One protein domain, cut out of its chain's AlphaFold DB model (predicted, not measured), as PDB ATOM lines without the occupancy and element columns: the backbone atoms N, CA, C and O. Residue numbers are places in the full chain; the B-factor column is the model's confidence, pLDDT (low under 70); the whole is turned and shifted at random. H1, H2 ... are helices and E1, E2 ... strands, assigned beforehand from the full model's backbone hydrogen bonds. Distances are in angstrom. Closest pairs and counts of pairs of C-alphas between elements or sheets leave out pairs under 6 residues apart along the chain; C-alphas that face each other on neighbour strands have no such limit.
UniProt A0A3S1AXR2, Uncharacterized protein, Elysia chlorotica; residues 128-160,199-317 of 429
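Overview. This is residues 128 to 160 and 199 to 317 of the 429 residues of an uncharacterized protein of Elysia chlorotica (UniProt A0A3S1AXR2). A small two-stranded sheet, E1 and E2, lies near the middle of the domain, and helices H3, H5 and H6 pack about it, with H3 crossing both H5 and H6. H2 at one end of the long axis and the hairpin of E3 and E4 at the other give the domain its length, while H1 lies near H3 and H6. The printed part has 152 residues, with six named helices and four named strands in the order H1 E1 E2 H2 H3 H4 H5 H6 E3 E4; both two-stranded sheets are antiparallel, and the class is mixed, helices and strands. The whole is compact, with a radius of gyration of the C-alphas of 14.6 A and spans of 45 by 33 by 33 A.

Arrangement. E1, residues 153 to 157, and E2, residues 200 to 204, are antiparallel neighbours at 145 degrees; N 154 and O 203 are within hydrogen-bond range at 2.8 A. The closest C-alphas of E1 and H3, residues 237 to 247, are those of Leu 154 and Gln 240, 6.4 A apart. For E1 and H6, residues 280 to 294, they are those of Val 153 and Leu 288, 6.7 A apart. H3 touches H5, residues 260 to 273, at a steep tilt of 52 degrees, opposite ways, closest at the C-alphas of Ala 238 and Cys 273, 4.4 A. H6 touches H3 with residues 280 to 284 alone, about perpendicular at 84 degrees, closest at the C-alphas of Tyr 239 and Tyr 284, 6.0 A. H2, residues 226 to 235, touches residues 269 to 273 of H5, closest at the C-alphas of Lys 234 and Trp 272, 5.8 A. H4, residues 255 to 258, and H5 touch only at the corner, with the C-alphas of Val 256 and Gly 262 closest at 3.6 A. H1, residues 128 to 143, is close to H3 but not clearly touching, closest at the C-alphas of Gln 130 and Ile 246, 7.0 A. E3, residues 304 to 307, and E4, residues 313 to 316, form a hairpin, with N 306 and O 314 2.8 A apart; both strands are apart from E1 and E2. Every O i to N i+4 pair is within hydrogen-bond range in H1, H2, H3, H5 and H6; H4 is too short for such a pair.

Along the chain. H1 is 23.4 A long and begins at C-alpha 128, (-38.821, 16.155, -32.193). H6 measures 21.4 A, H5 19.9 A, and E1 and E2 13.4 A each. E4 ends at C-alpha 316, (-37.554, 24.505, -48.310).

Size, cuts and confidence. The two C-alphas farthest apart, those of Gly 226 and Pro 309, are 46.5 A apart. Residues 161 to 198 are not printed; C-alphas 160 and 199 are 8.4 A apart across this cut. The link from E2 to H2, residues 205 to 225, is long. The mean pLDDT of the printed part is 94.8, and no printed residue is under 70.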
ATOM      1  N   LEU A 128     -40.094  16.662 -32.699       90.25
ATOM      2  CA  LEU A 128     -38.821  16.155 -32.193       90.25
ATOM      3  C   LEU A 128     -38.376  14.907 -32.964       90.25
ATOM      4  O   LEU A 128     -37.193  14.772 -33.283       90.25
ATOM      5  N   THR A 129     -39.310  14.009 -33.272       93.56
ATOM      6  CA  THR A 129     -39.044  12.779 -34.029       93.56
ATOM      7  C   THR A 129     -38.650  13.099 -35.471       93.56
ATOM      8  O   THR A 129     -37.645  12.574 -35.950       93.56
ATOM      9  N   GLN A 130     -39.350  14.035 -36.120       94.81
ATOM     10  CA  GLN A 130     -38.992  14.570 -37.437       94.81
ATOM     11  C   GLN A 130     -37.564  15.124 -37.449       94.81
ATOM     12  O   GLN A 130     -36.744  14.711 -38.267       94.81
ATOM     13  N   ARG A 131     -37.218  15.999 -36.491       94.12
ATOM     14  CA  ARG A 131     -35.864  16.570 -36.386       94.12
ATOM     15  C   ARG A 131     -34.797  15.507 -36.139       94.12
ATOM     16  O   ARG A 131     -33.704  15.611 -36.689       94.12
ATOM     17  N   LYS A 132     -35.084  14.490 -35.321       95.19
ATOM     18  CA  LYS A 132     -34.155  13.373 -35.089       95.19
ATOM     19  C   LYS A 132     -33.925  12.565 -36.365       95.19
ATOM     20  O   LYS A 132     -32.765  12.324 -36.692       95.19
ATOM     21  N   LEU A 133     -34.986  12.204 -37.094       96.38
ATOM     22  CA  LEU A 133     -34.843  11.455 -38.345       96.38
ATOM     23  C   LEU A 133     -34.104  12.280 -39.405       96.38
ATOM     24  O   LEU A 133     -33.166  11.778 -40.011       96.38
ATOM     25  N   LEU A 134     -34.457  13.555 -39.581       96.56
ATOM     26  CA  LEU A 134     -33.797  14.423 -40.557       96.56
ATOM     27  C   LEU A 134     -32.304  14.607 -40.249       96.56
ATOM     28  O   LEU A 134     -31.490  14.561 -41.165       96.56
ATOM     29  N   ARG A 135     -31.915  14.762 -38.973       95.38
ATOM     30  CA  ARG A 135     -30.492  14.791 -38.583       95.38
ATOM     31  C   ARG A 135     -29.787  13.485 -38.927       95.38
ATOM     32  O   ARG A 135     -28.673  13.527 -39.429       95.38
ATOM     33  N   HIS A 136     -30.436  12.350 -38.669       95.62
ATOM     34  CA  HIS A 136     -29.881  11.036 -38.982       95.62
ATOM     35  C   HIS A 136     -29.660  10.863 -40.488       95.62
ATOM     36  O   HIS A 136     -28.572  10.486 -40.903       95.62
ATOM     37  N   ILE A 137     -30.649  11.235 -41.306       96.56
ATOM     38  CA  ILE A 137     -30.543  11.230 -42.771       96.56
ATOM     39  C   ILE A 137     -29.464  12.209 -43.253       96.56
ATOM     40  O   ILE A 137     -28.691  11.880 -44.149       96.56
ATOM     41  N   SER A 138     -29.368  13.392 -42.639       95.38
ATOM     42  CA  SER A 138     -28.361  14.397 -43.004       95.38
ATOM     43  C   SER A 138     -26.942  13.854 -42.842       95.38
ATOM     44  O   SER A 138     -26.130  14.030 -43.744       95.38
ATOM     45  N   MET A 139     -26.672  13.119 -41.756       95.19
ATOM     46  CA  MET A 139     -25.372  12.472 -41.545       95.19
ATOM     47  C   MET A 139     -25.027  11.486 -42.665       95.19
ATOM     48  O   MET A 139     -23.882  11.442 -43.097       95.19
ATOM     49  N   TYR A 140     -26.003  10.724 -43.166       95.31
ATOM     50  CA  TYR A 140     -25.779   9.828 -44.302       95.31
ATOM     51  C   TYR A 140     -25.582  10.586 -45.613       95.31
ATOM     52  O   TYR A 140     -24.722  10.222 -46.400       95.31
ATOM     53  N   SER A 141     -26.335  11.666 -45.844       94.50
ATOM     54  CA  SER A 141     -26.147  12.479 -47.051       94.50
ATOM     55  C   SER A 141     -24.761  13.124 -47.122       94.50
ATOM     56  O   SER A 141     -24.242  13.313 -48.210       94.50
ATOM     57  N   GLU A 142     -24.151  13.437 -45.974       92.81
ATOM     58  CA  GLU A 142     -22.809  14.029 -45.896       92.81
ATOM     59  C   GLU A 142     -21.687  13.016 -46.169       92.81
ATOM     60  O   GLU A 142     -20.596  13.413 -46.571       92.81
ATOM     61  N   THR A 143     -21.927  11.718 -45.948       95.00
ATOM     62  CA  THR A 143     -20.949  10.656 -46.241       95.00
ATOM     63  C   THR A 143     -21.062  10.114 -47.662       95.00
ATOM     64  O   THR A 143     -20.166   9.406 -48.122       95.00
ATOM     65  N   MET A 144     -22.153  10.430 -48.356       93.38
ATOM     66  CA  MET A 144     -22.376  10.057 -49.745       93.38
ATOM     67  C   MET A 144     -21.690  11.064 -50.672       93.38
ATOM     68  O   MET A 144     -21.894  12.266 -50.538       93.38
ATOM     69  N   ASP A 145     -20.923  10.579 -51.649       93.94
ATOM     70  CA  ASP A 145     -20.362  11.407 -52.730       93.94
ATOM     71  C   ASP A 145     -21.436  11.691 -53.797       93.94
ATOM     72  O   ASP A 145     -21.319  11.320 -54.963       93.94
ATOM     73  N   ILE A 146     -22.564  12.251 -53.353       92.69
ATOM     74  CA  ILE A 146     -23.727  12.589 -54.177       92.69
ATOM     75  C   ILE A 146     -23.886  14.108 -54.155       92.69
ATOM     76  O   ILE A 146     -23.646  14.768 -53.141       92.69
ATOM     77  N   GLU A 147     -24.295  14.683 -55.284       93.25
ATOM     78  CA  GLU A 147     -24.609  16.108 -55.342       93.25
ATOM     79  C   GLU A 147     -25.693  16.501 -54.312       93.25
ATOM     80  O   GLU A 147     -26.570  15.700 -53.977       93.25
ATOM     81  N   PRO A 148     -25.677  17.746 -53.802       94.56
ATOM     82  CA  PRO A 148     -26.701  18.206 -52.873       94.56
ATOM     83  C   PRO A 148     -28.111  18.057 -53.464       94.56
ATOM     84  O   PRO A 148     -28.436  18.698 -54.460       94.56
ATOM     85  N   PHE A 149     -28.959  17.268 -52.803       97.44
ATOM     86  CA  PHE A 149     -30.338  16.979 -53.216       97.44
ATOM     87  C   PHE A 149     -31.282  16.987 -51.992       97.44
ATOM     88  O   PHE A 149     -30.799  16.782 -50.868       97.44
ATOM     89  N   PRO A 150     -32.599  17.251 -52.145       97.81
ATOM     90  CA  PRO A 150     -33.567  17.111 -51.057       97.81
ATOM     91  C   PRO A 150     -33.517  15.737 -50.390       97.81
ATOM     92  O   PRO A 150     -33.650  14.706 -51.045       97.81
ATOM     93  N   ARG A 151     -33.357  15.716 -49.066       97.56
ATOM     94  CA  ARG A 151     -33.067  14.482 -48.321       97.56
ATOM     95  C   ARG A 151     -34.313  13.656 -48.025       97.56
ATOM     96  O   ARG A 151     -34.229  12.458 -47.791       97.56
ATOM     97  N   LEU A 152     -35.480  14.291 -47.979       98.06
ATOM     98  CA  LEU A 152     -36.735  13.627 -47.643       98.06
ATOM     99  C   LEU A 152     -37.475  13.228 -48.915       98.06
ATOM    100  O   LEU A 152     -38.262  14.004 -49.453       98.06
ATOM    101  N   VAL A 153     -37.227  12.004 -49.371       98.19
ATOM    102  CA  VAL A 153     -37.885  11.402 -50.538       98.19
ATOM    103  C   VAL A 153     -38.890  10.348 -50.075       98.19
ATOM    104  O   VAL A 153     -38.567   9.547 -49.201       98.19
ATOM    105  N   LEU A 154     -40.086  10.292 -50.661       97.44
ATOM    106  CA  LEU A 154     -41.066   9.228 -50.416       97.44
ATOM    107  C   LEU A 154     -41.669   8.675 -51.712       97.44
ATOM    108  O   LEU A 154     -41.742   9.379 -52.720       97.44
ATOM    109  N   VAL A 155     -42.136   7.428 -51.665       97.94
ATOM    110  CA  VAL A 155     -42.981   6.850 -52.719       97.94
ATOM    111  C   VAL A 155     -44.441   7.190 -52.435       97.94
ATOM    112  O   VAL A 155     -44.953   6.892 -51.357       97.94
ATOM    113  N   ASP A 156     -45.122   7.768 -53.418       97.56
ATOM    114  CA  ASP A 156     -46.539   8.115 -53.347       97.56
ATOM    115  C   ASP A 156     -47.323   7.562 -54.548       97.56
ATOM    116  O   ASP A 156     -46.748   7.102 -55.536       97.56
ATOM    117  N   ILE A 157     -48.650   7.585 -54.464       96.00
ATOM    118  CA  ILE A 157     -49.567   7.111 -55.507       96.00
ATOM    119  C   ILE A 157     -50.004   8.308 -56.357       96.00
ATOM    120  O   ILE A 157     -50.329   9.367 -55.816       96.00
ATOM    121  N   LYS A 158     -50.018   8.157 -57.688       93.50
ATOM    122  CA  LYS A 158     -50.557   9.203 -58.565       93.50
ATOM    123  C   LYS A 158     -52.071   9.302 -58.369       93.50
ATOM    124  O   LYS A 158     -52.789   8.308 -58.389       93.50
ATOM    125  N   ASP A 159     -52.537  10.524 -58.145       85.56
ATOM    126  CA  ASP A 159     -53.953  10.847 -58.002       85.56
ATOM    127  C   ASP A 159     -54.586  10.887 -59.404       85.56
ATOM    128  O   ASP A 159     -54.607  11.932 -60.063       85.56
ATOM    129  N   ASP A 160     -55.012   9.723 -59.905       74.00
ATOM    130  CA  ASP A 160     -55.590   9.583 -61.251       74.00
ATOM    131  C   ASP A 160     -56.902  10.384 -61.409       74.00
ATOM    132  O   ASP A 160     -57.268  10.785 -62.518       74.00
ATOM    133  N   LYS A 199     -48.450   4.089 -61.848       91.69
ATOM    134  CA  LYS A 199     -49.247   4.136 -60.616       91.69
ATOM    135  C   LYS A 199     -48.579   4.937 -59.490       91.69
ATOM    136  O   LYS A 199     -49.265   5.459 -58.612       91.69
ATOM    137  N   TYR A 200     -47.251   5.012 -59.495       95.62
ATOM    138  CA  TYR A 200     -46.465   5.606 -58.421       95.62
ATOM    139  C   TYR A 200     -45.677   6.828 -58.893       95.62
ATOM    140  O   TYR A 200     -45.351   6.990 -60.070       95.62
ATOM    141  N   CYS A 201     -45.370   7.703 -57.946       96.50
ATOM    142  CA  CYS A 201     -44.497   8.851 -58.123       96.50
ATOM    143  C   CYS A 201     -43.580   9.003 -56.911       96.50
ATOM    144  O   CYS A 201     -43.807   8.406 -55.857       96.50
ATOM    145  N   LEU A 202     -42.531   9.795 -57.075       97.81
ATOM    146  CA  LEU A 202     -41.634  10.187 -56.005       97.81
ATOM    147  C   LEU A 202     -42.014  11.594 -55.553       97.81
ATOM    148  O   LEU A 202     -42.195  12.492 -56.375       97.81
ATOM    149  N   ARG A 203     -42.141  11.800 -54.247       97.69
ATOM    150  CA  ARG A 203     -42.362  13.132 -53.681       97.69
ATOM    151  C   ARG A 203     -41.224  13.525 -52.778       97.69
ATOM    152  O   ARG A 203     -40.724  12.710 -52.007       97.69
ATOM    153  N   LEU A 204     -40.861  14.795 -52.873       98.06
ATOM    154  CA  LEU A 204     -39.902  15.410 -51.976       98.06
ATOM    155  C   LEU A 204     -40.664  16.151 -50.879       98.06
ATOM    156  O   LEU A 204     -41.795  16.600 -51.079       98.06
ATOM    157  N   LEU A 205     -40.057  16.269 -49.704       98.12
ATOM    158  CA  LEU A 205     -40.627  17.028 -48.598       98.12
ATOM    159  C   LEU A 205     -39.727  18.189 -48.205       98.12
ATOM    160  O   LEU A 205     -38.504  18.079 -48.179       98.12
ATOM    161  N   CYS A 206     -40.369  19.291 -47.835       97.06
ATOM    162  CA  CYS A 206     -39.733  20.436 -47.205       97.06
ATOM    163  C   CYS A 206     -39.077  20.027 -45.879       97.06
ATOM    164  O   CYS A 206     -39.721  19.428 -45.014       97.06
ATOM    165  N   GLU A 207     -37.826  20.436 -45.690       96.62
ATOM    166  CA  GLU A 207     -36.982  20.124 -44.531       96.62
ATOM    167  C   GLU A 207     -37.151  21.128 -43.373       96.62
ATOM    168  O   GLU A 207     -36.240  21.340 -42.571       96.62
ATOM    169  N   TYR A 208     -38.314  21.777 -43.277       94.44
ATOM    170  CA  TYR A 208     -38.590  22.748 -42.219       94.44
ATOM    171  C   TYR A 208     -38.735  22.067 -40.848       94.44
ATOM    172  O   TYR A 208     -39.416  21.052 -40.700       94.44
ATOM    173  N   GLU A 209     -38.095  22.635 -39.822       87.31
ATOM    174  CA  GLU A 209     -37.946  21.984 -38.511       87.31
ATOM    175  C   GLU A 209     -39.250  21.838 -37.711       87.31
ATOM    176  O   GLU A 209     -39.306  20.993 -36.816       87.31
ATOM    177  N   GLN A 210     -40.276  22.642 -38.011       86.06
ATOM    178  CA  GLN A 210     -41.582  22.614 -37.326       86.06
ATOM    179  C   GLN A 210     -42.638  21.810 -38.098       86.06
ATOM    180  O   GLN A 210     -43.834  21.953 -37.863       86.06
ATOM    181  N   GLY A 211     -42.218  21.015 -39.078       90.50
ATOM    182  CA  GLY A 211     -43.130  20.185 -39.849       90.50
ATOM    183  C   GLY A 211     -42.730  20.078 -41.307       90.50
ATOM    184  O   GLY A 211     -42.413  21.066 -41.974       90.50
ATOM    185  N   TRP A 212     -42.801  18.855 -41.816       95.56
ATOM    186  CA  TRP A 212     -42.574  18.585 -43.226       95.56
ATOM    187  C   TRP A 212     -43.785  18.984 -44.060       95.56
ATOM    188  O   TRP A 212     -44.932  18.790 -43.657       95.56
ATOM    189  N   HIS A 213     -43.508  19.529 -45.239       95.31
ATOM    190  CA  HIS A 213     -44.517  19.974 -46.194       95.31
ATOM    191  C   HIS A 213     -44.307  19.285 -47.535       95.31
ATOM    192  O   HIS A 213     -43.173  19.017 -47.920       95.31
ATOM    193  N   GLU A 214     -45.395  19.022 -48.245       94.50
ATOM    194  CA  GLU A 214     -45.359  18.443 -49.586       94.50
ATOM    195  C   GLU A 214     -44.697  19.399 -50.599       94.50
ATOM    196  O   GLU A 214     -44.944  20.610 -50.574       94.50
ATOM    197  N   SER A 215     -43.859  18.851 -51.486       94.56
ATOM    198  CA  SER A 215     -43.317  19.567 -52.641       94.56
ATOM    199  C   SER A 215     -44.389  19.801 -53.711       94.56
ATOM    200  O   SER A 215     -45.300  18.996 -53.900       94.56
ATOM    201  N   SER A 216     -44.298  20.915 -54.437       92.00
ATOM    202  CA  SER A 216     -45.330  21.293 -55.414       92.00
ATOM    203  C   SER A 216     -45.383  20.362 -56.630       92.00
ATOM    204  O   SER A 216     -46.441  20.200 -57.237       92.00
ATOM    205  N   GLN A 217     -44.249  19.748 -56.975       94.62
ATOM    206  CA  GLN A 217     -44.103  18.909 -58.158       94.62
ATOM    207  C   GLN A 217     -43.681  17.493 -57.747       94.62
ATOM    208  O   GLN A 217     -42.643  17.333 -57.097       94.62
ATOM    209  N   PRO A 218     -44.472  16.456 -58.080       96.06
ATOM    210  CA  PRO A 218     -44.036  15.074 -57.952       96.06
ATOM    211  C   PRO A 218     -43.066  14.721 -59.087       96.06
ATOM    212  O   PRO A 218     -43.279  15.103 -60.239       96.06
ATOM    213  N   ILE A 219     -42.037  13.942 -58.771       96.31
ATOM    214  CA  ILE A 219     -41.110  13.363 -59.744       96.31
ATOM    215  C   ILE A 219     -41.724  12.052 -60.253       96.31
ATOM    216  O   ILE A 219     -42.248  11.246 -59.474       96.31
ATOM    217  N   SER A 220     -41.712  11.832 -61.566       94.69
ATOM    218  CA  SER A 220     -42.224  10.576 -62.124       94.69
ATOM    219  C   SER A 220     -41.288   9.429 -61.754       94.69
ATOM    220  O   SER A 220     -40.077   9.558 -61.860       94.69
ATOM    221  N   MET A 221     -41.847   8.318 -61.277       93.00
ATOM    222  CA  MET A 221     -41.078   7.096 -61.038       93.00
ATOM    223  C   MET A 221     -40.747   6.445 -62.395       93.00
ATOM    224  O   MET A 221     -41.577   6.571 -63.305       93.00
ATOM    225  N   PRO A 222     -39.608   5.738 -62.566       89.88
ATOM    226  CA  PRO A 222     -39.362   5.059 -63.829       89.88
ATOM    227  C   PRO A 222     -40.406   3.967 -64.044       89.88
ATOM    228  O   PRO A 222     -41.026   3.478 -63.094       89.88
ATOM    229  N   ARG A 223     -40.561   3.551 -65.303       86.12
ATOM    230  CA  ARG A 223     -41.452   2.456 -65.711       86.12
ATOM    231  C   ARG A 223     -40.933   1.107 -65.208       86.12
ATOM    232  O   ARG A 223     -40.429   0.290 -65.973       86.12
ATOM    233  N   LEU A 224     -41.043   0.887 -63.905       89.50
ATOM    234  CA  LEU A 224     -40.873  -0.408 -63.268       89.50
ATOM    235  C   LEU A 224     -42.250  -1.067 -63.198       89.50
ATOM    236  O   LEU A 224     -43.184  -0.526 -62.609       89.50
ATOM    237  N   GLU A 225     -42.381  -2.246 -63.800       88.50
ATOM    238  CA  GLU A 225     -43.620  -3.025 -63.794       88.50
ATOM    239  C   GLU A 225     -43.416  -4.365 -63.068       88.50
ATOM    240  O   GLU A 225     -42.319  -4.932 -63.039       88.50
ATOM    241  N   GLY A 226     -44.496  -4.886 -62.479       91.06
ATOM    242  CA  GLY A 226     -44.539  -6.231 -61.904       91.06
ATOM    243  C   GLY A 226     -43.502  -6.476 -60.802       91.06
ATOM    244  O   GLY A 226     -43.454  -5.751 -59.808       91.06
ATOM    245  N   ALA A 227     -42.698  -7.529 -60.977       94.31
ATOM    246  CA  ALA A 227     -41.754  -8.010 -59.969       94.31
ATOM    247  C   ALA A 227     -40.616  -7.019 -59.676       94.31
ATOM    248  O   ALA A 227     -40.251  -6.866 -58.516       94.31
ATOM    249  N   ALA A 228     -40.109  -6.310 -60.692       95.12
ATOM    250  CA  ALA A 228     -39.002  -5.365 -60.522       95.12
ATOM    251  C   ALA A 228     -39.393  -4.175 -59.632       95.12
ATOM    252  O   ALA A 228     -38.625  -3.739 -58.778       95.12
ATOM    253  N   LEU A 229     -40.625  -3.679 -59.789       94.56
ATOM    254  CA  LEU A 229     -41.162  -2.636 -58.921       94.56
ATOM    255  C   LEU A 229     -41.325  -3.134 -57.483       94.56
ATOM    256  O   LEU A 229     -40.982  -2.430 -56.541       94.56
ATOM    257  N   GLU A 230     -41.865  -4.338 -57.302       95.44
ATOM    258  CA  GLU A 230     -42.048  -4.907 -55.968       95.44
ATOM    259  C   GLU A 230     -40.709  -5.146 -55.257       95.44
ATOM    260  O   GLU A 230     -40.604  -4.889 -54.060       95.44
ATOM    261  N   GLU A 231     -39.692  -5.607 -55.984       96.25
ATOM    262  CA  GLU A 231     -38.333  -5.777 -55.475       96.25
ATOM    263  C   GLU A 231     -37.741  -4.439 -55.030       96.25
ATOM    264  O   GLU A 231     -37.350  -4.317 -53.873       96.25
ATOM    265  N   PHE A 232     -37.802  -3.401 -55.871       96.62
ATOM    266  CA  PHE A 232     -37.358  -2.060 -55.484       96.62
ATOM    267  C   PHE A 232     -38.069  -1.559 -54.217       96.62
ATOM    268  O   PHE A 232     -37.424  -1.097 -53.278       96.62
ATOM    269  N   LEU A 233     -39.399  -1.688 -54.150       96.88
ATOM    270  CA  LEU A 233     -40.165  -1.245 -52.983       96.88
ATOM    271  C   LEU A 233     -39.802  -2.029 -51.711       96.88
ATOM    272  O   LEU A 233     -39.820  -1.443 -50.632       96.88
ATOM    273  N   LYS A 234     -39.450  -3.318 -51.822       96.88
ATOM    274  CA  LYS A 234     -38.925  -4.122 -50.704       96.88
ATOM    275  C   LYS A 234     -37.562  -3.627 -50.236       96.88
ATOM    276  O   LYS A 234     -37.331  -3.573 -49.032       96.88
ATOM    277  N   GLU A 235     -36.686  -3.263 -51.169       96.88
ATOM    278  CA  GLU A 235     -35.344  -2.767 -50.858       96.88
ATOM    279  C   GLU A 235     -35.360  -1.415 -50.143       96.88
ATOM    280  O   GLU A 235     -34.474  -1.156 -49.340       96.88
ATOM    281  N   VAL A 236     -36.353  -0.559 -50.399       97.50
ATOM    282  CA  VAL A 236     -36.479   0.751 -49.726       97.50
ATOM    283  C   VAL A 236     -37.491   0.747 -48.573       97.50
ATOM    284  O   VAL A 236     -37.852   1.806 -48.049       97.50
ATOM    285  N   ALA A 237     -38.003  -0.427 -48.195       97.12
ATOM    286  CA  ALA A 237     -39.171  -0.541 -47.332       97.12
ATOM    287  C   ALA A 237     -38.947  -0.006 -45.916       97.12
ATOM    288  O   ALA A 237     -39.849   0.645 -45.384       97.12
ATOM    289  N   ALA A 238     -37.790  -0.245 -45.286       96.06
ATOM    290  CA  ALA A 238     -37.578   0.193 -43.908       96.06
ATOM    291  C   ALA A 238     -37.400   1.714 -43.830       96.06
ATOM    292  O   ALA A 238     -37.962   2.356 -42.935       96.06
ATOM    293  N   TYR A 239     -36.701   2.313 -44.798       97.56
ATOM    294  CA  TYR A 239     -36.651   3.762 -44.965       97.56
ATOM    295  C   TYR A 239     -38.057   4.358 -45.162       97.56
ATOM    296  O   TYR A 239     -38.469   5.226 -44.382       97.56
ATOM    297  N   GLN A 240     -38.832   3.848 -46.130       97.88
ATOM    298  CA  GLN A 240     -40.191   4.334 -46.402       97.88
ATOM    299  C   GLN A 240     -41.107   4.171 -45.185       97.88
ATOM    300  O   GLN A 240     -41.807   5.112 -44.817       97.88
ATOM    301  N   ALA A 241     -41.076   3.018 -44.511       97.19
ATOM    302  CA  ALA A 241     -41.897   2.749 -43.335       97.19
ATOM    303  C   ALA A 241     -41.622   3.746 -42.199       97.19
ATOM    304  O   ALA A 241     -42.564   4.244 -41.584       97.19
ATOM    305  N   ARG A 242     -40.355   4.110 -41.949       96.88
ATOM    306  CA  ARG A 242     -40.003   5.103 -40.917       96.88
ATOM    307  C   ARG A 242     -40.516   6.500 -41.254       96.88
ATOM    308  O   ARG A 242     -41.070   7.167 -40.380       96.88
ATOM    309  N   VAL A 243     -40.366   6.937 -42.506       97.75
ATOM    310  CA  VAL A 243     -40.894   8.236 -42.958       97.75
ATOM    311  C   VAL A 243     -42.424   8.237 -42.875       97.75
ATOM    312  O   VAL A 243     -43.012   9.143 -42.285       97.75
ATOM    313  N   LEU A 244     -43.081   7.191 -43.380       97.69
ATOM    314  CA  LEU A 244     -44.539   7.057 -43.389       97.69
ATOM    315  C   LEU A 244     -45.138   6.954 -41.981       97.69
ATOM    316  O   LEU A 244     -46.217   7.501 -41.752       97.69
ATOM    317  N   ALA A 245     -44.446   6.325 -41.027       96.62
ATOM    318  CA  ALA A 245     -44.870   6.269 -39.628       96.62
ATOM    319  C   ALA A 245     -44.951   7.668 -38.996       96.62
ATOM    320  O   ALA A 245     -45.898   7.965 -38.271       96.62
ATOM    321  N   ILE A 246     -44.002   8.550 -39.321       96.12
ATOM    322  CA  ILE A 246     -44.030   9.954 -38.896       96.12
ATOM    323  C   ILE A 246     -45.143  10.705 -39.635       96.12
ATOM    324  O   ILE A 246     -45.956  11.398 -39.022       96.12
ATOM    325  N   LEU A 247     -45.220  10.550 -40.959       96.12
ATOM    326  CA  LEU A 247     -46.180  11.275 -41.790       96.12
ATOM    327  C   LEU A 247     -47.640  10.908 -41.520       96.12
ATOM    328  O   LEU A 247     -48.511  11.755 -41.697       96.12
ATOM    329  N   LYS A 248     -47.921   9.689 -41.048       95.06
ATOM    330  CA  LYS A 248     -49.264   9.245 -40.644       95.06
ATOM    331  C   LYS A 248     -49.914  10.168 -39.609       95.06
ATOM    332  O   LYS A 248     -51.136  10.229 -39.530       95.06
ATOM    333  N   HIS A 249     -49.100  10.867 -38.826       92.25
ATOM    334  CA  HIS A 249     -49.540  11.794 -37.790       92.25
ATOM    335  C   HIS A 249     -49.434  13.267 -38.207       92.25
ATOM    336  O   HIS A 249     -49.712  14.152 -37.405       92.25
ATOM    337  N   SER A 250     -49.033  13.533 -39.451       92.50
ATOM    338  CA  SER A 250     -48.966  14.877 -40.024       92.50
ATOM    339  C   SER A 250     -50.288  15.278 -40.687       92.50
ATOM    340  O   SER A 250     -51.130  14.437 -40.992       92.50
ATOM    341  N   ASN A 251     -50.443  16.570 -40.983       91.00
ATOM    342  CA  ASN A 251     -51.609  17.107 -41.694       91.00
ATOM    343  C   ASN A 251     -51.487  17.024 -43.231       91.00
ATOM    344  O   ASN A 251     -52.216  17.715 -43.946       91.00
ATOM    345  N   LEU A 252     -50.542  16.235 -43.755       94.38
ATOM    346  CA  LEU A 252     -50.323  16.120 -45.196       94.38
ATOM    347  C   LEU A 252     -51.421  15.295 -45.870       94.38
ATOM    348  O   LEU A 252     -51.804  14.227 -45.399       94.38
ATOM    349  N   GLN A 253     -51.883  15.777 -47.022       94.44
ATOM    350  CA  GLN A 253     -52.960  15.168 -47.808       94.44
ATOM    351  C   GLN A 253     -52.398  14.338 -48.968       94.44
ATOM    352  O   GLN A 253     -52.812  14.483 -50.116       94.44
ATOM    353  N   LEU A 254     -51.418  13.482 -48.673       95.56
ATOM    354  CA  LEU A 254     -50.798  12.620 -49.681       95.56
ATOM    355  C   LEU A 254     -51.682  11.391 -49.952       95.56
ATOM    356  O   LEU A 254     -52.187  10.797 -48.991       95.56
ATOM    357  N   PRO A 255     -51.855  10.955 -51.212       96.81
ATOM    358  CA  PRO A 255     -52.567   9.724 -51.546       96.81
ATOM    359  C   PRO A 255     -52.102   8.485 -50.773       96.81
ATOM    360  O   PRO A 255     -52.941   7.715 -50.302       96.81
ATOM    361  N   VAL A 256     -50.796   8.314 -50.542       97.06
ATOM    362  CA  VAL A 256     -50.243   7.220 -49.725       97.06
ATOM    363  C   VAL A 256     -50.729   7.256 -48.271       97.06
ATOM    364  O   VAL A 256     -50.753   6.226 -47.597       97.06
ATOM    365  N   LEU A 257     -51.145   8.429 -47.779       96.56
ATOM    366  CA  LEU A 257     -51.635   8.608 -46.415       96.56
ATOM    367  C   LEU A 257     -53.156   8.528 -46.282       96.56
ATOM    368  O   LEU A 257     -53.640   8.138 -45.217       96.56
ATOM    369  N   THR A 258     -53.877   8.926 -47.329       96.19
ATOM    370  CA  THR A 258     -55.316   9.226 -47.288       96.19
ATOM    371  C   THR A 258     -56.178   8.227 -48.055       96.19
ATOM    372  O   THR A 258     -57.366   8.105 -47.764       96.19
ATOM    373  N   THR A 259     -55.609   7.493 -49.016       95.94
ATOM    374  CA  THR A 259     -56.367   6.558 -49.860       95.94
ATOM    375  C   THR A 259     -56.274   5.113 -49.355       95.94
ATOM    376  O   THR A 259     -55.247   4.721 -48.792       95.94
ATOM    377  N   PRO A 260     -57.279   4.257 -49.635       96.56
ATOM    378  CA  PRO A 260     -57.208   2.827 -49.315       96.56
ATOM    379  C   PRO A 260     -56.044   2.100 -50.008       96.56
ATOM    380  O   PRO A 260     -55.480   1.153 -49.462       96.56
ATOM    381  N   ALA A 261     -55.667   2.535 -51.214       96.12
ATOM    382  CA  ALA A 261     -54.495   2.007 -51.910       96.12
ATOM    383  C   ALA A 261     -53.195   2.403 -51.188       96.12
ATOM    384  O   ALA A 261     -52.287   1.579 -51.056       96.12
ATOM    385  N   GLY A 262     -53.137   3.632 -50.669       96.38
ATOM    386  CA  GLY A 262     -52.066   4.115 -49.803       96.38
ATOM    387  C   GLY A 262     -51.934   3.286 -48.533       96.38
ATOM    388  O   GLY A 262     -50.848   2.804 -48.224       96.38
ATOM    389  N   ASP A 263     -53.050   3.007 -47.855       96.62
ATOM    390  CA  ASP A 263     -53.088   2.124 -46.682       96.62
ATOM    391  C   ASP A 263     -52.491   0.743 -46.955       96.62
ATOM    392  O   ASP A 263     -51.708   0.231 -46.152       96.62
ATOM    393  N   GLN A 264     -52.841   0.137 -48.091       97.38
ATOM    394  CA  GLN A 264     -52.287  -1.154 -48.494       97.38
ATOM    395  C   GLN A 264     -50.780  -1.069 -48.745       97.38
ATOM    396  O   GLN A 264     -50.048  -1.962 -48.317       97.38
ATOM    397  N   LEU A 265     -50.308  -0.005 -49.402       97.00
ATOM    398  CA  LEU A 265     -48.881   0.210 -49.631       97.00
ATOM    399  C   LEU A 265     -48.123   0.367 -48.308       97.00
ATOM    400  O   LEU A 265     -47.117  -0.306 -48.112       97.00
ATOM    401  N   ARG A 266     -48.632   1.180 -47.372       97.31
ATOM    402  CA  ARG A 266     -48.015   1.371 -46.047       97.31
ATOM    403  C   ARG A 266     -47.886   0.058 -45.280       97.31
ATOM    404  O   ARG A 266     -46.806  -0.250 -44.793       97.31
ATOM    405  N   ARG A 267     -48.952  -0.749 -45.236       97.75
ATOM    406  CA  ARG A 267     -48.925  -2.067 -44.574       97.75
ATOM    407  C   ARG A 267     -47.908  -3.014 -45.205       97.75
ATOM    408  O   ARG A 267     -47.229  -3.732 -44.481       97.75
ATOM    409  N   LYS A 268     -47.773  -3.001 -46.536       97.44
ATOM    410  CA  LYS A 268     -46.738  -3.782 -47.227       97.44
ATOM    411  C   LYS A 268     -45.331  -3.314 -46.859       97.44
ATOM    412  O   LYS A 268     -44.487  -4.154 -46.584       97.44
ATOM    413  N   MET A 269     -45.094  -2.002 -46.799       97.38
ATOM    414  CA  MET A 269     -43.803  -1.452 -46.365       97.38
ATOM    415  C   MET A 269     -43.467  -1.861 -44.926       97.38
ATOM    416  O   MET A 269     -42.346  -2.280 -44.660       97.38
ATOM    417  N   GLU A 270     -44.438  -1.805 -44.011       96.44
ATOM    418  CA  GLU A 270     -44.279  -2.273 -42.626       96.44
ATOM    419  C   GLU A 270     -43.970  -3.781 -42.566       96.44
ATOM    420  O   GLU A 270     -43.074  -4.206 -41.837       96.44
ATOM    421  N   GLU A 271     -44.667  -4.594 -43.365       96.94
ATOM    422  CA  GLU A 271     -44.438  -6.038 -43.444       96.94
ATOM    423  C   GLU A 271     -43.051  -6.380 -44.007       96.94
ATOM    424  O   GLU A 271     -42.368  -7.260 -43.478       96.94
ATOM    425  N   TRP A 272     -42.621  -5.702 -45.072       96.88
ATOM    426  CA  TRP A 272     -41.307  -5.911 -45.677       96.88
ATOM    427  C   TRP A 272     -40.183  -5.426 -44.766       96.88
ATOM    428  O   TRP A 272     -39.216  -6.156 -44.565       96.88
ATOM    429  N   CYS A 273     -40.356  -4.272 -44.118       94.06
ATOM    430  CA  CYS A 273     -39.424  -3.753 -43.119       94.06
ATOM    431  C   CYS A 273     -39.143  -4.768 -41.999       94.06
ATOM    432  O   CYS A 273     -38.012  -4.855 -41.533       94.06
ATOM    433  N   ALA A 274     -40.139  -5.550 -41.569       89.94
ATOM    434  CA  ALA A 274     -39.961  -6.551 -40.513       89.94
ATOM    435  C   ALA A 274     -39.122  -7.771 -40.943       89.94
ATOM    436  O   ALA A 274     -38.674  -8.537 -40.092       89.94
ATOM    437  N   ARG A 275     -38.939  -7.982 -42.253       88.31
ATOM    438  CA  ARG A 275     -38.231  -9.139 -42.828       88.31
ATOM    439  C   ARG A 275     -36.839  -8.786 -43.352       88.31
ATOM    440  O   ARG A 275     -36.018  -9.685 -43.523       88.31
ATOM    441  N   THR A 276     -36.596  -7.513 -43.637       86.75
ATOM    442  CA  THR A 276     -35.352  -7.028 -44.236       86.75
ATOM    443  C   THR A 276     -34.258  -6.852 -43.180       86.75
ATOM    444  O   THR A 276     -34.497  -6.321 -42.098       86.75
ATOM    445  N   THR A 277     -33.039  -7.288 -43.505       86.75
ATOM    446  CA  THR A 277     -31.823  -7.085 -42.693       86.75
ATOM    447  C   THR A 277     -30.903  -6.002 -43.261       86.75
ATOM    448  O   THR A 277     -29.772  -5.874 -42.802       86.75
ATOM    449  N   SER A 278     -31.346  -5.276 -44.293       85.81
ATOM    450  CA  SER A 278     -30.564  -4.213 -44.929       85.81
ATOM    451  C   SER A 278     -30.314  -3.064 -43.956       85.81
ATOM    452  O   SER A 278     -31.108  -2.777 -43.052       85.81
ATOM    453  N   GLU A 279     -29.166  -2.419 -44.126       92.50
ATOM    454  CA  GLU A 279     -28.832  -1.232 -43.369       92.50
ATOM    455  C   GLU A 279     -29.620  -0.038 -43.904       92.50
ATOM    456  O   GLU A 279     -29.629   0.252 -45.097       92.50
ATOM    457  N   PHE A 280     -30.230   0.726 -42.997       93.81
ATOM    458  CA  PHE A 280     -31.031   1.905 -43.347       93.81
ATOM    459  C   PHE A 280     -30.297   2.895 -44.278       93.81
ATOM    460  O   PHE A 280     -30.943   3.585 -45.065       93.81
ATOM    461  N   GLN A 281     -28.965   2.985 -44.187       95.62
ATOM    462  CA  GLN A 281     -28.151   3.845 -45.050       95.62
ATOM    463  C   GLN A 281     -28.204   3.412 -46.523       95.62
ATOM    464  O   GLN A 281     -28.347   4.273 -47.389       95.62
ATOM    465  N   GLU A 282     -28.126   2.109 -46.806       96.38
ATOM    466  CA  GLU A 282     -28.184   1.564 -48.168       96.38
ATOM    467  C   GLU A 282     -29.563   1.796 -48.789       96.38
ATOM    468  O   GLU A 282     -29.675   2.250 -49.929       96.38
ATOM    469  N   GLU A 283     -30.625   1.549 -48.018       96.62
ATOM    470  CA  GLU A 283     -32.003   1.771 -48.461       96.62
ATOM    471  C   GLU A 283     -32.262   3.249 -48.789       96.62
ATOM    472  O   GLU A 283     -32.853   3.579 -49.821       96.62
ATOM    473  N   TYR A 284     -31.785   4.153 -47.923       97.69
ATOM    474  CA  TYR A 284     -31.853   5.593 -48.153       97.69
ATOM    475  C   TYR A 284     -31.071   5.997 -49.408       97.69
ATOM    476  O   TYR A 284     -31.597   6.740 -50.236       97.69
ATOM    477  N   GLN A 285     -29.851   5.477 -49.586       97.31
ATOM    478  CA  GLN A 285     -29.025   5.762 -50.759       97.31
ATOM    479  C   GLN A 285     -29.727   5.356 -52.055       97.31
ATOM    480  O   GLN A 285     -29.793   6.151 -52.990       97.31
ATOM    481  N   LYS A 286     -30.292   4.143 -52.101       97.19
ATOM    482  CA  LYS A 286     -31.051   3.648 -53.258       97.19
ATOM    483  C   LYS A 286     -32.245   4.544 -53.572       97.19
ATOM    484  O   LYS A 286     -32.478   4.881 -54.730       97.19
ATOM    485  N   MET A 287     -32.981   4.956 -52.541       97.62
ATOM    486  CA  MET A 287     -34.131   5.843 -52.697       97.62
ATOM    487  C   MET A 287     -33.732   7.225 -53.230       97.62
ATOM    488  O   MET A 287     -34.403   7.768 -54.111       97.62
ATOM    489  N   LEU A 288     -32.647   7.794 -52.704       97.69
ATOM    490  CA  LEU A 288     -32.138   9.098 -53.117       97.69
ATOM    491  C   LEU A 288     -31.611   9.062 -54.555       97.69
ATOM    492  O   LEU A 288     -31.974   9.924 -55.351       97.69
ATOM    493  N   GLN A 289     -30.817   8.042 -54.899       97.25
ATOM    494  CA  GLN A 289     -30.287   7.852 -56.248       97.25
ATOM    495  C   GLN A 289     -31.422   7.725 -57.267       97.25
ATOM    496  O   GLN A 289     -31.408   8.405 -58.285       97.25
ATOM    497  N   MET A 290     -32.457   6.942 -56.945       97.31
ATOM    498  CA  MET A 290     -33.645   6.821 -57.787       97.31
ATOM    499  C   MET A 290     -34.310   8.182 -58.039       97.31
ATOM    500  O   MET A 290     -34.670   8.492 -59.169       97.31
ATOM    501  N   ALA A 291     -34.477   9.015 -57.007       97.44
ATOM    502  CA  ALA A 291     -35.069  10.342 -57.182       97.44
ATOM    503  C   ALA A 291     -34.195  11.276 -58.023       97.44
ATOM    504  O   ALA A 291     -34.718  12.005 -58.862       97.44
ATOM    505  N   LEU A 292     -32.880  11.223 -57.819       97.12
ATOM    506  CA  LEU A 292     -31.904  12.018 -58.552       97.12
ATOM    507  C   LEU A 292     -31.851  11.633 -60.033       97.12
ATOM    508  O   LEU A 292     -31.789  12.520 -60.883       97.12
ATOM    509  N   ASP A 293     -31.913  10.337 -60.341       96.81
ATOM    510  CA  ASP A 293     -31.902   9.819 -61.712       96.81
ATOM    511  C   ASP A 293     -33.185  10.189 -62.468       96.81
ATOM    512  O   ASP A 293     -33.148  10.426 -63.670       96.81
ATOM    513  N   GLN A 294     -34.327  10.249 -61.775       96.88
ATOM    514  CA  GLN A 294     -35.604  10.629 -62.388       96.88
ATOM    515  C   GLN A 294     -35.830  12.139 -62.498       96.88
ATOM    516  O   GLN A 294     -36.656  12.581 -63.297       96.88
ATOM    517  N   ASP A 295     -35.131  12.945 -61.701       97.12
ATOM    518  CA  ASP A 295     -35.213  14.405 -61.746       97.12
ATOM    519  C   ASP A 295     -34.118  14.991 -62.651       97.12
ATOM    520  O   ASP A 295     -33.267  15.774 -62.219       97.12
ATOM    521  N   GLU A 296     -34.141  14.601 -63.931       96.31
ATOM    522  CA  GLU A 296     -33.161  15.020 -64.949       96.31
ATOM    523  C   GLU A 296     -33.065  16.547 -65.078       96.31
ATOM    524  O   GLU A 296     -31.995  17.106 -65.314       96.31
ATOM    525  N   GLN A 297     -34.196  17.234 -64.902       96.25
ATOM    526  CA  GLN A 297     -34.287  18.691 -64.997       96.25
ATOM    527  C   GLN A 297     -33.884  19.406 -63.707       96.25
ATOM    528  O   GLN A 297     -33.925  20.637 -63.677       96.25
ATOM    529  N   ARG A 298     -33.507  18.664 -62.653       96.31
ATOM    530  CA  ARG A 298     -33.153  19.225 -61.344       96.31
ATOM    531  C   ARG A 298     -34.244  20.167 -60.829       96.31
ATOM    532  O   ARG A 298     -33.983  21.290 -60.404       96.31
ATOM    533  N   THR A 299     -35.496  19.725 -60.921       96.62
ATOM    534  CA  THR A 299     -36.642  20.497 -60.426       96.62
ATOM    535  C   THR A 299     -36.680  20.531 -58.904       96.62
ATOM    536  O   THR A 299     -37.292  21.430 -58.326       96.62
ATOM    537  N   TYR A 300     -36.068  19.539 -58.247       97.12
ATOM    538  CA  TYR A 300     -36.081  19.329 -56.803       97.12
ATOM    539  C   TYR A 300     -37.509  19.319 -56.240       97.12
ATOM    540  O   TYR A 300     -37.767  19.786 -55.129       97.12
ATOM    541  N   GLY A 301     -38.479  18.849 -57.035       95.88
ATOM    542  CA  GLY A 301     -39.904  18.890 -56.700       95.88
ATOM    543  C   GLY A 301     -40.464  20.307 -56.484       95.88
ATOM    544  O   GLY A 301     -41.529  20.475 -55.881       95.88
ATOM    545  N   GLY A 302     -39.752  21.344 -56.933       96.38
ATOM    546  CA  GLY A 302     -40.032  22.750 -56.646       96.38
ATOM    547  C   GLY A 302     -39.592  23.205 -55.250       96.38
ATOM    548  O   GLY A 302     -40.045  24.249 -54.784       96.38
ATOM    549  N   LEU A 303     -38.764  22.428 -54.547       97.31
ATOM    550  CA  LEU A 303     -38.094  22.878 -53.329       97.31
ATOM    551  C   LEU A 303     -36.895  23.755 -53.687       97.31
ATOM    552  O   LEU A 303     -36.237  23.569 -54.707       97.31
ATOM    553  N   LYS A 304     -36.584  24.696 -52.802       96.50
ATOM    554  CA  LYS A 304     -35.510  25.660 -52.994       96.50
ATOM    555  C   LYS A 304     -34.383  25.420 -52.016       96.50
ATOM    556  O   LYS A 304     -34.600  25.218 -50.818       96.50
ATOM    557  N   ARG A 305     -33.167  25.486 -52.544       95.88
ATOM    558  CA  ARG A 305     -31.937  25.361 -51.775       95.88
ATOM    559  C   ARG A 305     -31.709  26.623 -50.945       95.88
ATOM    560  O   ARG A 305     -31.484  27.708 -51.480       95.88
ATOM    561  N   CYS A 306     -31.763  26.471 -49.629       94.50
ATOM    562  CA  CYS A 306     -31.653  27.558 -48.665       94.50
ATOM    563  C   CYS A 306     -30.389  27.394 -47.816       94.50
ATOM    564  O   CYS A 306     -30.178  26.341 -47.209       94.50
ATOM    565  N   HIS A 307     -29.566  28.442 -47.749       91.69
ATOM    566  CA  HIS A 307     -28.355  28.467 -46.934       91.69
ATOM    567  C   HIS A 307     -28.652  29.085 -45.570       91.69
ATOM    568  O   HIS A 307     -29.096  30.229 -45.462       91.69
ATOM    569  N   MET A 308     -28.403  28.308 -44.522       87.94
ATOM    570  CA  MET A 308     -28.524  28.743 -43.138       87.94
ATOM    571  C   MET A 308     -27.255  29.501 -42.705       87.94
ATOM    572  O   MET A 308     -26.163  29.170 -43.174       87.94
ATOM    573  N   PRO A 309     -27.334  30.429 -41.730       84.88
ATOM    574  CA  PRO A 309     -26.161  31.157 -41.223       84.88
ATOM    575  C   PRO A 309     -25.058  30.267 -40.629       84.88
ATOM    576  O   PRO A 309     -23.905  30.670 -40.544       84.88
ATOM    577  N   ASN A 310     -25.400  29.044 -40.217       86.25
ATOM    578  CA  ASN A 310     -24.446  28.049 -39.717       86.25
ATOM    579  C   ASN A 310     -23.773  27.224 -40.835       86.25
ATOM    580  O   ASN A 310     -23.126  26.225 -40.534       86.25
ATOM    581  N   GLY A 311     -23.979  27.584 -42.106       89.19
ATOM    582  CA  GLY A 311     -23.449  26.878 -43.274       89.19
ATOM    583  C   GLY A 311     -24.262  25.658 -43.714       89.19
ATOM    584  O   GLY A 311     -23.963  25.077 -44.756       89.19
ATOM    585  N   LYS A 312     -25.306  25.259 -42.971       90.81
ATOM    586  CA  LYS A 312     -26.162  24.132 -43.369       90.81
ATOM    587  C   LYS A 312     -27.034  24.494 -44.564       90.81
ATOM    588  O   LYS A 312     -27.517  25.617 -44.680       90.81
ATOM    589  N   ILE A 313     -27.290  23.502 -45.408       93.12
ATOM    590  CA  ILE A 313     -28.199  23.616 -46.549       93.12
ATOM    591  C   ILE A 313     -29.495  22.880 -46.217       93.12
ATOM    592  O   ILE A 313     -29.448  21.697 -45.863       93.12
ATOM    593  N   LEU A 314     -30.625  23.572 -46.361       95.38
ATOM    594  CA  LEU A 314     -31.971  23.010 -46.250       95.38
ATOM    595  C   LEU A 314     -32.726  23.151 -47.571       95.38
ATOM    596  O   LEU A 314     -32.541  24.128 -48.295       95.38
ATOM    597  N   TRP A 315     -33.620  22.206 -47.843       97.06
ATOM    598  CA  TRP A 315     -34.535  22.263 -48.982       97.06
ATOM    599  C   TRP A 315     -35.932  22.664 -48.520       97.06
ATOM    600  O   TRP A 315     -36.632  21.891 -47.863       97.06
ATOM    601  N   LEU A 316     -36.328  23.899 -48.826       96.56
ATOM    602  CA  LEU A 316     -37.554  24.505 -48.310       96.56
ATOM    603  C   LEU A 316     -38.560  24.759 -49.431       96.56
ATOM    604  O   LEU A 316     -38.189  25.104 -50.548       96.56
ATOM    605  N   CYS A 317     -39.851  24.604 -49.140       96.19
ATOM    606  CA  CYS A 317     -40.902  25.014 -50.070       96.19
ATOM    607  C   CYS A 317     -41.085  26.542 -50.065       96.19
ATOM    608  O   CYS A 317     -40.628  27.224 -49.144       96.19
TER     609      CYS A 317